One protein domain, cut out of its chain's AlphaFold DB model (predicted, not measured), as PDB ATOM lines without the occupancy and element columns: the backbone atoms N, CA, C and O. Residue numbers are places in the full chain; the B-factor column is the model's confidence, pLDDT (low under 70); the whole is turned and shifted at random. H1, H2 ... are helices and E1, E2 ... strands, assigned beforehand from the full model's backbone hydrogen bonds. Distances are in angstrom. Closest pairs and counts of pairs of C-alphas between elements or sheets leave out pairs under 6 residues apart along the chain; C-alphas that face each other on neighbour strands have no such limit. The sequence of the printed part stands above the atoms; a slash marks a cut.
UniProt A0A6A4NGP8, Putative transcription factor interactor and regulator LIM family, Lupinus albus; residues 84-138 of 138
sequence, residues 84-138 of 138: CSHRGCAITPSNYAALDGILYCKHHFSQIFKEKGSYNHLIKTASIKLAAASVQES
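Overview. This is residues 84 to 138 of the 138 residues of the protein "Putative transcription factor interactor and regulator LIM family" of Lupinus albus (UniProt A0A6A4NGP8). A small two-stranded hairpin, E1 and E2, spans the open side of a V made by two helices: H1 leads away from the end of E2, and H2 turns back past the hairpin's turn. The three parts form a loose triangular frame with few contacts; residues 84 to 95, with no named element, loop in before E1 and begin beside E2 on the side away from E1, and the tail of residues 134 to 138 runs out beyond H2. The printed part has 55 residues, with two named strands followed by two named helices in the order E1, E2, H1, H2; the sheet has the order E1 - E2 and is antiparallel, and the class is mixed, helices and strands. The whole is only just loose, close to compact, with a radius of gyration of the C-alphas of 12.3 A, and elongated, spanning 39 by 25 by 16 A.

Arrangement. The sheet is the hairpin of E1, residues 96 to 99, and E2, residues 102 to 105, antiparallel at 146 degrees between their directions. N 97 and O 104 are 2.9 A apart and N 104 and O 97 are 2.8 A apart, both within hydrogen-bond range. The C-alphas of Ala 98 and Leu 103, which face each other, are 4.7 A apart. H1, residues 106 to 116, follows E2 with no residue between them; the closest C-alphas of E1 and H1 are those of Ala 97 and Lys 106, 5.9 A apart. H2, residues 120 to 133, comes closest to E2 at the C-alphas of Ile 102 and Ala 126, 6.4 A apart. The closest C-alphas of E1 and H2 are those of Leu 99 and Ala 126, 7.2 A apart. H1 and H2 are near each other, with 5 pairs of C-alphas within 10 A. In H1 and H2 every O i to N i+4 pair is within hydrogen-bond range.

Along the chain. E1 begins at C-alpha 96, (145.972, 119.690, 114.236), and is 10.0 A long from first to last C-alpha. E2 is 10.4 A long and ends at C-alpha 105, (149.446, 117.070, 116.524). H1 is 15.6 A long. H2, the longest helix, is 19.9 A long and ends at C-alpha 133, (141.651, 130.891, 131.020).

Size, cuts and confidence. The two C-alphas farthest apart are those of Lys 114 and Ser 138, 40.7 A. The printed part has no cut, and the links E1 to E2, E2 to H1 and H1 to H2 are tight. The mean pLDDT of the printed part is 80.0, and residues 130 to 138, which end at the chain's last residue, are under 70.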
ATOM      1  N   CYS A  84     152.067 122.019 119.257       91.62
ATOM      2  CA  CYS A  84     151.596 120.906 120.073       91.62
ATOM      3  C   CYS A  84     152.061 121.036 121.534       91.62
ATOM      4  O   CYS A  84     153.256 121.169 121.794       91.62
ATOM      5  N   SER A  85     151.145 120.889 122.496       87.75
ATOM      6  CA  SER A  85     151.453 120.997 123.931       87.75
ATOM      7  C   SER A  85     152.326 119.857 124.476       87.75
ATOM      8  O   SER A  85     152.915 120.012 125.539       87.75
ATOM      9  N   HIS A  86     152.414 118.719 123.779       82.81
ATOM     10  CA  HIS A  86     153.167 117.548 124.244       82.81
ATOM     11  C   HIS A  86     154.675 117.634 123.939       82.81
ATOM     12  O   HIS A  86     155.496 117.254 124.767       82.81
ATOM     13  N   ARG A  87     155.056 118.124 122.748       80.81
ATOM     14  CA  ARG A  87     156.465 118.187 122.287       80.81
ATOM     15  C   ARG A  87     156.870 119.519 121.647       80.81
ATOM     16  O   ARG A  87     157.983 119.638 121.152       80.81
ATOM     17  N   GLY A  88     155.974 120.500 121.585       83.00
ATOM     18  CA  GLY A  88     156.246 121.783 120.932       83.00
ATOM     19  C   GLY A  88     156.340 121.718 119.406       83.00
ATOM     20  O   GLY A  88     156.791 122.682 118.798       83.00
ATOM     21  N   CYS A  89     155.921 120.618 118.768       88.12
ATOM     22  CA  CYS A  89     155.929 120.505 117.309       88.12
ATOM     23  C   CYS A  89     155.048 121.586 116.677       88.12
ATOM     24  O   CYS A  89     153.894 121.745 117.084       88.12
ATOM     25  N   ALA A  90     155.572 122.267 115.658       87.19
ATOM     26  CA  ALA A  90     154.779 123.157 114.825       87.19
ATOM     27  C   ALA A  90     153.687 122.342 114.123       87.19
ATOM     28  O   ALA A  90     153.958 121.310 113.502       87.19
ATOM     29  N   ILE A  91     152.448 122.787 114.273       91.25
ATOM     30  CA  ILE A  91     151.279 122.183 113.641       91.25
ATOM     31  C   ILE A  91     150.673 123.211 112.696       91.25
ATOM     32  O   ILE A  91     150.843 124.412 112.866       91.25
ATOM     33  N   THR A  92     149.980 122.732 111.675       89.06
ATOM     34  CA  THR A  92     149.279 123.582 110.707       89.06
ATOM     35  C   THR A  92     147.783 123.472 110.988       89.06
ATOM     36  O   THR A  92     147.347 122.397 111.409       89.06
ATOM     37  N   PRO A  93     146.960 124.500 110.716       87.69
ATOM     38  CA  PRO A  93     145.499 124.393 110.798       87.69
ATOM     39  C   PRO A  93     144.902 123.222 109.986       87.69
ATOM     40  O   PRO A  93     143.801 122.775 110.273       87.69
ATOM     41  N   SER A  94     145.628 122.654 109.019       87.38
ATOM     42  CA  SER A  94     145.214 121.443 108.287       87.38
ATOM     43  C   SER A  94     145.546 120.119 109.005       87.38
ATOM     44  O   SER A  94     145.005 119.068 108.664       87.38
ATOM     45  N   ASN A  95     146.465 120.130 109.977       87.06
ATOM     46  CA  ASN A  95     147.023 118.931 110.612       87.06
ATOM     47  C   ASN A  95     147.100 119.031 112.149       87.06
ATOM     48  O   ASN A  95     148.076 118.588 112.761       87.06
ATOM     49  N   TYR A  96     146.082 119.619 112.777       90.81
ATOM     50  CA  TYR A  96     145.972 119.690 114.236       90.81
ATOM     51  C   TYR A  96     144.836 118.814 114.769       90.81
ATOM     52  O   TYR A  96     143.952 118.390 114.024       90.81
ATOM     53  N   ALA A  97     144.898 118.541 116.069       89.94
ATOM     54  CA  ALA A  97     143.806 118.022 116.877       89.94
ATOM     55  C   ALA A  97     143.702 118.909 118.122       89.94
ATOM     56  O   ALA A  97     144.699 119.086 118.824       89.94
ATOM     57  N   ALA A  98     142.538 119.498 118.370       88.12
ATOM     58  CA  ALA A  98     142.279 120.260 119.583       88.12
ATOM     59  C   ALA A  98     141.426 119.426 120.541       88.12
ATOM     60  O   ALA A  98     140.563 118.660 120.118       88.12
ATOM     61  N   LEU A  99     141.722 119.541 121.831       86.56
ATOM     62  CA  LEU A  99     140.922 118.952 122.893       86.56
ATOM     63  C   LEU A  99     140.731 120.009 123.976       86.56
ATOM     64  O   LEU A  99     141.706 120.366 124.641       86.56
ATOM     65  N   ASP A 100     139.502 120.516 124.112       81.06
ATOM     66  CA  ASP A 100     139.111 121.492 125.141       81.06
ATOM     67  C   ASP A 100     140.088 122.691 125.226       81.06
ATOM     68  O   ASP A 100     140.558 123.084 126.294       81.06
ATOM     69  N   GLY A 101     140.475 123.238 124.066       79.62
ATOM     70  CA  GLY A 101     141.404 124.372 123.962       79.62
ATOM     71  C   GLY A 101     142.899 124.020 124.045       79.62
ATOM     72  O   GLY A 101     143.747 124.910 123.962       79.62
ATOM     73  N   ILE A 102     143.270 122.740 124.176       86.00
ATOM     74  CA  ILE A 102     144.668 122.293 124.092       86.00
ATOM     75  C   ILE A 102     144.976 121.728 122.708       86.00
ATOM     76  O   ILE A 102     144.331 120.797 122.230       86.00
ATOM     77  N   LEU A 103     146.038 122.250 122.095       89.56
ATOM     78  CA  LEU A 103     146.488 121.853 120.769       89.56
ATOM     79  C   LEU A 103     147.444 120.654 120.805       89.56
ATOM     80  O   LEU A 103     148.482 120.663 121.480       89.56
ATOM     81  N   TYR A 104     147.145 119.650 119.989       90.25
ATOM     82  CA  TYR A 104     147.958 118.466 119.739       90.25
ATOM     83  C   TYR A 104     148.203 118.278 118.238       90.25
ATOM     84  O   TYR A 104     147.438 118.736 117.391       90.25
ATOM     85  N   CYS A 105     149.287 117.584 117.884       91.94
ATOM     86  CA  CYS A 105     149.446 117.070 116.524       91.94
ATOM     87  C   CYS A 105     148.779 115.692 116.412       91.94
ATOM     88  O   CYS A 105     148.701 114.966 117.407       91.94
ATOM     89  N   LYS A 106     148.352 115.295 115.205       89.56
ATOM     90  CA  LYS A 106     147.678 114.000 114.988       89.56
ATOM     91  C   LYS A 106     148.502 112.809 115.490       89.56
ATOM     92  O   LYS A 106     147.960 111.921 116.135       89.56
ATOM     93  N   HIS A 107     149.817 112.831 115.265       90.19
ATOM     94  CA  HIS A 107     150.719 111.772 115.728       90.19
ATOM     95  C   HIS A 107     150.716 111.624 117.252       90.19
ATOM     96  O   HIS A 107     150.491 110.525 117.752       90.19
ATOM     97  N   HIS A 108     150.906 112.721 117.995       89.62
ATOM     98  CA  HIS A 108     150.884 112.671 119.458       89.62
ATOM     99  C   HIS A 108     149.493 112.358 119.994       89.62
ATOM    100  O   HIS A 108     149.382 111.632 120.973       89.62
ATOM    101  N   PHE A 109     148.438 112.845 119.342       89.19
ATOM    102  CA  PHE A 109     147.072 112.541 119.747       89.19
ATOM    103  C   PHE A 109     146.795 111.031 119.682       89.19
ATOM    104  O   PHE A 109     146.366 110.434 120.669       89.19
ATOM    105  N   SER A 110     147.154 110.382 118.569       88.50
ATOM    106  CA  SER A 110     147.050 108.925 118.437       88.50
ATOM    107  C   SER A 110     147.993 108.167 119.373       88.50
ATOM    108  O   SER A 110     147.637 107.090 119.844       88.50
ATOM    109  N   GLN A 111     149.190 108.689 119.646       89.88
ATOM    110  CA  GLN A 111     150.140 108.044 120.553       89.88
ATOM    111  C   GLN A 111     149.640 108.047 121.999       89.88
ATOM    112  O   GLN A 111     149.628 107.000 122.635       89.88
ATOM    113  N   ILE A 112     149.151 109.188 122.488       86.94
ATOM    114  CA  ILE A 112     148.601 109.297 123.843       86.94
ATOM    115  C   ILE A 112     147.408 108.346 124.013       86.94
ATOM    116  O   ILE A 112     147.274 107.704 125.054       86.94
ATOM    117  N   PHE A 113     146.575 108.207 122.976       85.69
ATOM    118  CA  PHE A 113     145.484 107.234 122.977       85.69
ATOM    119  C   PHE A 113     145.983 105.791 123.072       85.69
ATOM    120  O   PHE A 113     145.456 105.017 123.863       85.69
ATOM    121  N   LYS A 114     147.012 105.430 122.298       86.06
ATOM    122  CA  LYS A 114     147.591 104.080 122.307       86.06
ATOM    123  C   LYS A 114     148.272 103.737 123.632       86.06
ATOM    124  O   LYS A 114     148.164 102.604 124.079       86.06
ATOM    125  N   GLU A 115     148.953 104.694 124.256       84.88
ATOM    126  CA  GLU A 115     149.669 104.475 125.519       84.88
ATOM    127  C   GLU A 115     148.721 104.373 126.719       84.88
ATOM    128  O   GLU A 115     148.922 103.530 127.590       84.88
ATOM    129  N   LYS A 116     147.694 105.232 126.788       80.25
ATOM    130  CA  LYS A 116     146.806 105.313 127.960       80.25
ATOM    131  C   LYS A 116     145.444 104.647 127.767       80.25
ATOM    132  O   LYS A 116     144.673 104.581 128.720       80.25
ATOM    133  N   GLY A 117     145.103 104.221 126.552       79.50
ATOM    134  CA  GLY A 117     143.802 103.639 126.193       79.50
ATOM    135  C   GLY A 117     142.612 104.603 126.302       79.50
ATOM    136  O   GLY A 117     141.498 104.255 125.924       79.50
ATOM    137  N   SER A 118     142.814 105.815 126.830       80.38
ATOM    138  CA  SER A 118     141.757 106.784 127.096       80.38
ATOM    139  C   SER A 118     142.296 108.213 127.211       80.38
ATOM    140  O   SER A 118     143.372 108.452 127.762       80.38
ATOM    141  N   TYR A 119     141.504 109.189 126.758       81.00
ATOM    142  CA  TYR A 119     141.827 110.619 126.829       81.00
ATOM    143  C   TYR A 119     141.520 111.271 128.187       81.00
ATOM    144  O   TYR A 119     141.722 112.473 128.334       81.00
ATOM    145  N   ASN A 120     141.090 110.512 129.201       84.19
ATOM    146  CA  ASN A 120     140.711 111.034 130.526       84.19
ATOM    147  C   ASN A 120     141.742 111.996 131.142       84.19
ATOM    148  O   ASN A 120     141.384 113.015 131.727       84.19
ATOM    149  N   HIS A 121     143.035 111.697 131.002       77.50
ATOM    150  CA  HIS A 121     144.087 112.575 131.514       77.50
ATOM    151  C   HIS A 121     144.139 113.913 130.766       77.50
ATOM    152  O   HIS A 121     144.372 114.947 131.383       77.50
ATOM    153  N   LEU A 122     143.917 113.896 129.449       79.75
ATOM    154  CA  LEU A 122     143.912 115.110 128.639       79.75
ATOM    155  C   LEU A 122     142.694 115.982 128.970       79.75
ATOM    156  O   LEU A 122     142.856 117.186 129.151       79.75
ATOM    157  N   ILE A 123     141.525 115.359 129.154       83.50
ATOM    158  CA  ILE A 123     140.285 116.023 129.587       83.50
ATOM    159  C   ILE A 123     140.478 116.696 130.954       83.50
ATOM    160  O   ILE A 123     140.150 117.870 131.112       83.50
ATOM    161  N   LYS A 124     141.085 116.000 131.933       80.69
ATOM    162  CA  LYS A 124     141.417 116.581 133.250       80.69
ATOM    163  C   LYS A 124     142.373 117.768 133.136       80.69
ATOM    164  O   LYS A 124     142.165 118.797 133.769       80.69
ATOM    165  N   THR A 125     143.426 117.647 132.327       79.44
ATOM    166  CA  THR A 125     144.366 118.762 132.133       79.44
ATOM    167  C   THR A 125     143.727 119.945 131.416       79.44
ATOM    168  O   THR A 125     144.056 121.085 131.730       79.44
ATOM    169  N   ALA A 126     142.809 119.699 130.482       81.38
ATOM    170  CA  ALA A 126     142.128 120.756 129.755       81.38
ATOM    171  C   ALA A 126     141.111 121.495 130.624       81.38
ATOM    172  O   ALA A 126     141.106 122.720 130.619       81.38
ATOM    173  N   SER A 127     140.356 120.786 131.466       78.69
ATOM    174  CA  SER A 127     139.436 121.415 132.426       78.69
ATOM    175  C   SER A 127     140.161 122.338 133.413       78.69
ATOM    176  O   SER A 127     139.694 123.447 133.662       78.69
ATOM    177  N   ILE A 128     141.349 121.956 133.897       76.75
ATOM    178  CA  ILE A 128     142.188 122.842 134.728       76.75
ATOM    179  C   ILE A 128     142.646 124.078 133.934       76.75
ATOM    180  O   ILE A 128     142.667 125.191 134.457       76.75
ATOM    181  N   LYS A 129     143.004 123.900 132.658       70.50
ATOM    182  CA  LYS A 129     143.491 124.989 131.801       70.50
ATOM    183  C   LYS A 129     142.382 125.969 131.408       70.50
ATOM    184  O   LYS A 129     142.637 127.166 131.350       70.50
ATOM    185  N   LEU A 130     141.165 125.474 131.185       67.56
ATOM    186  CA  LEU A 130     139.978 126.288 130.920       67.56
ATOM    187  C   LEU A 130     139.567 127.098 132.154       67.56
ATOM    188  O   LEU A 130     139.299 128.288 132.022       67.56
ATOM    189  N   ALA A 131     139.623 126.499 133.350       67.38
ATOM    190  CA  ALA A 131     139.408 127.226 134.602       67.38
ATOM    191  C   ALA A 131     140.441 128.350 134.815       67.38
ATOM    192  O   ALA A 131     140.118 129.386 135.386       67.38
ATOM    193  N   ALA A 132     141.676 128.175 134.332       61.72
ATOM    194  CA  ALA A 132     142.690 129.229 134.357       61.72
ATOM    195  C   ALA A 132     142.471 130.311 133.276       61.72
ATOM    196  O   ALA A 132     142.842 131.464 133.486       61.72
ATOM    197  N   ALA A 133     141.876 129.964 132.130       59.91
ATOM    198  CA  ALA A 133     141.651 130.891 131.020       59.91
ATOM    199  C   ALA A 133     140.469 131.850 131.263       59.91
ATOM    200  O   ALA A 133     140.524 132.997 130.825       59.91
ATOM    201  N   SER A 134     139.438 131.431 132.009       52.62
ATOM    202  CA  SER A 134     138.270 132.269 132.336       52.62
ATOM    203  C   SER A 134     138.544 133.382 133.360       52.62
ATOM    204  O   SER A 134     137.649 134.164 133.654       52.62
ATOM    205  N   VAL A 135     139.756 133.468 133.919       50.88
ATOM    206  CA  VAL A 135     140.129 134.483 134.928       50.88
ATOM    207  C   VAL A 135     140.676 135.773 134.284       50.88
ATOM    208  O   VAL A 135     140.937 136.744 134.982       50.88
ATOM    209  N   GLN A 136     140.830 135.836 132.955       46.34
ATOM    210  CA  GLN A 136     141.385 137.008 132.253       46.34
ATOM    211  C   GLN A 136     140.346 137.909 131.566       46.34
ATOM    212  O   GLN A 136     140.652 138.543 130.557       46.34
ATOM    213  N   GLU A 137     139.141 138.011 132.123       45.16
ATOM    214  CA  GLU A 137     138.176 139.041 131.726       45.16
ATOM    215  C   GLU A 137     137.580 139.700 132.981       45.16
ATOM    216  O   GLU A 137     136.521 139.326 133.479       45.16
ATOM    217  N   SER A 138     138.337 140.633 133.569       37.09
ATOM    218  CA  SER A 138     137.907 141.601 134.592       37.09
ATOM    219  C   SER A 138     138.819 142.822 134.545       37.09
ATOM    220  O   SER A 138     140.054 142.616 134.497       37.09
TER     221      SER A 138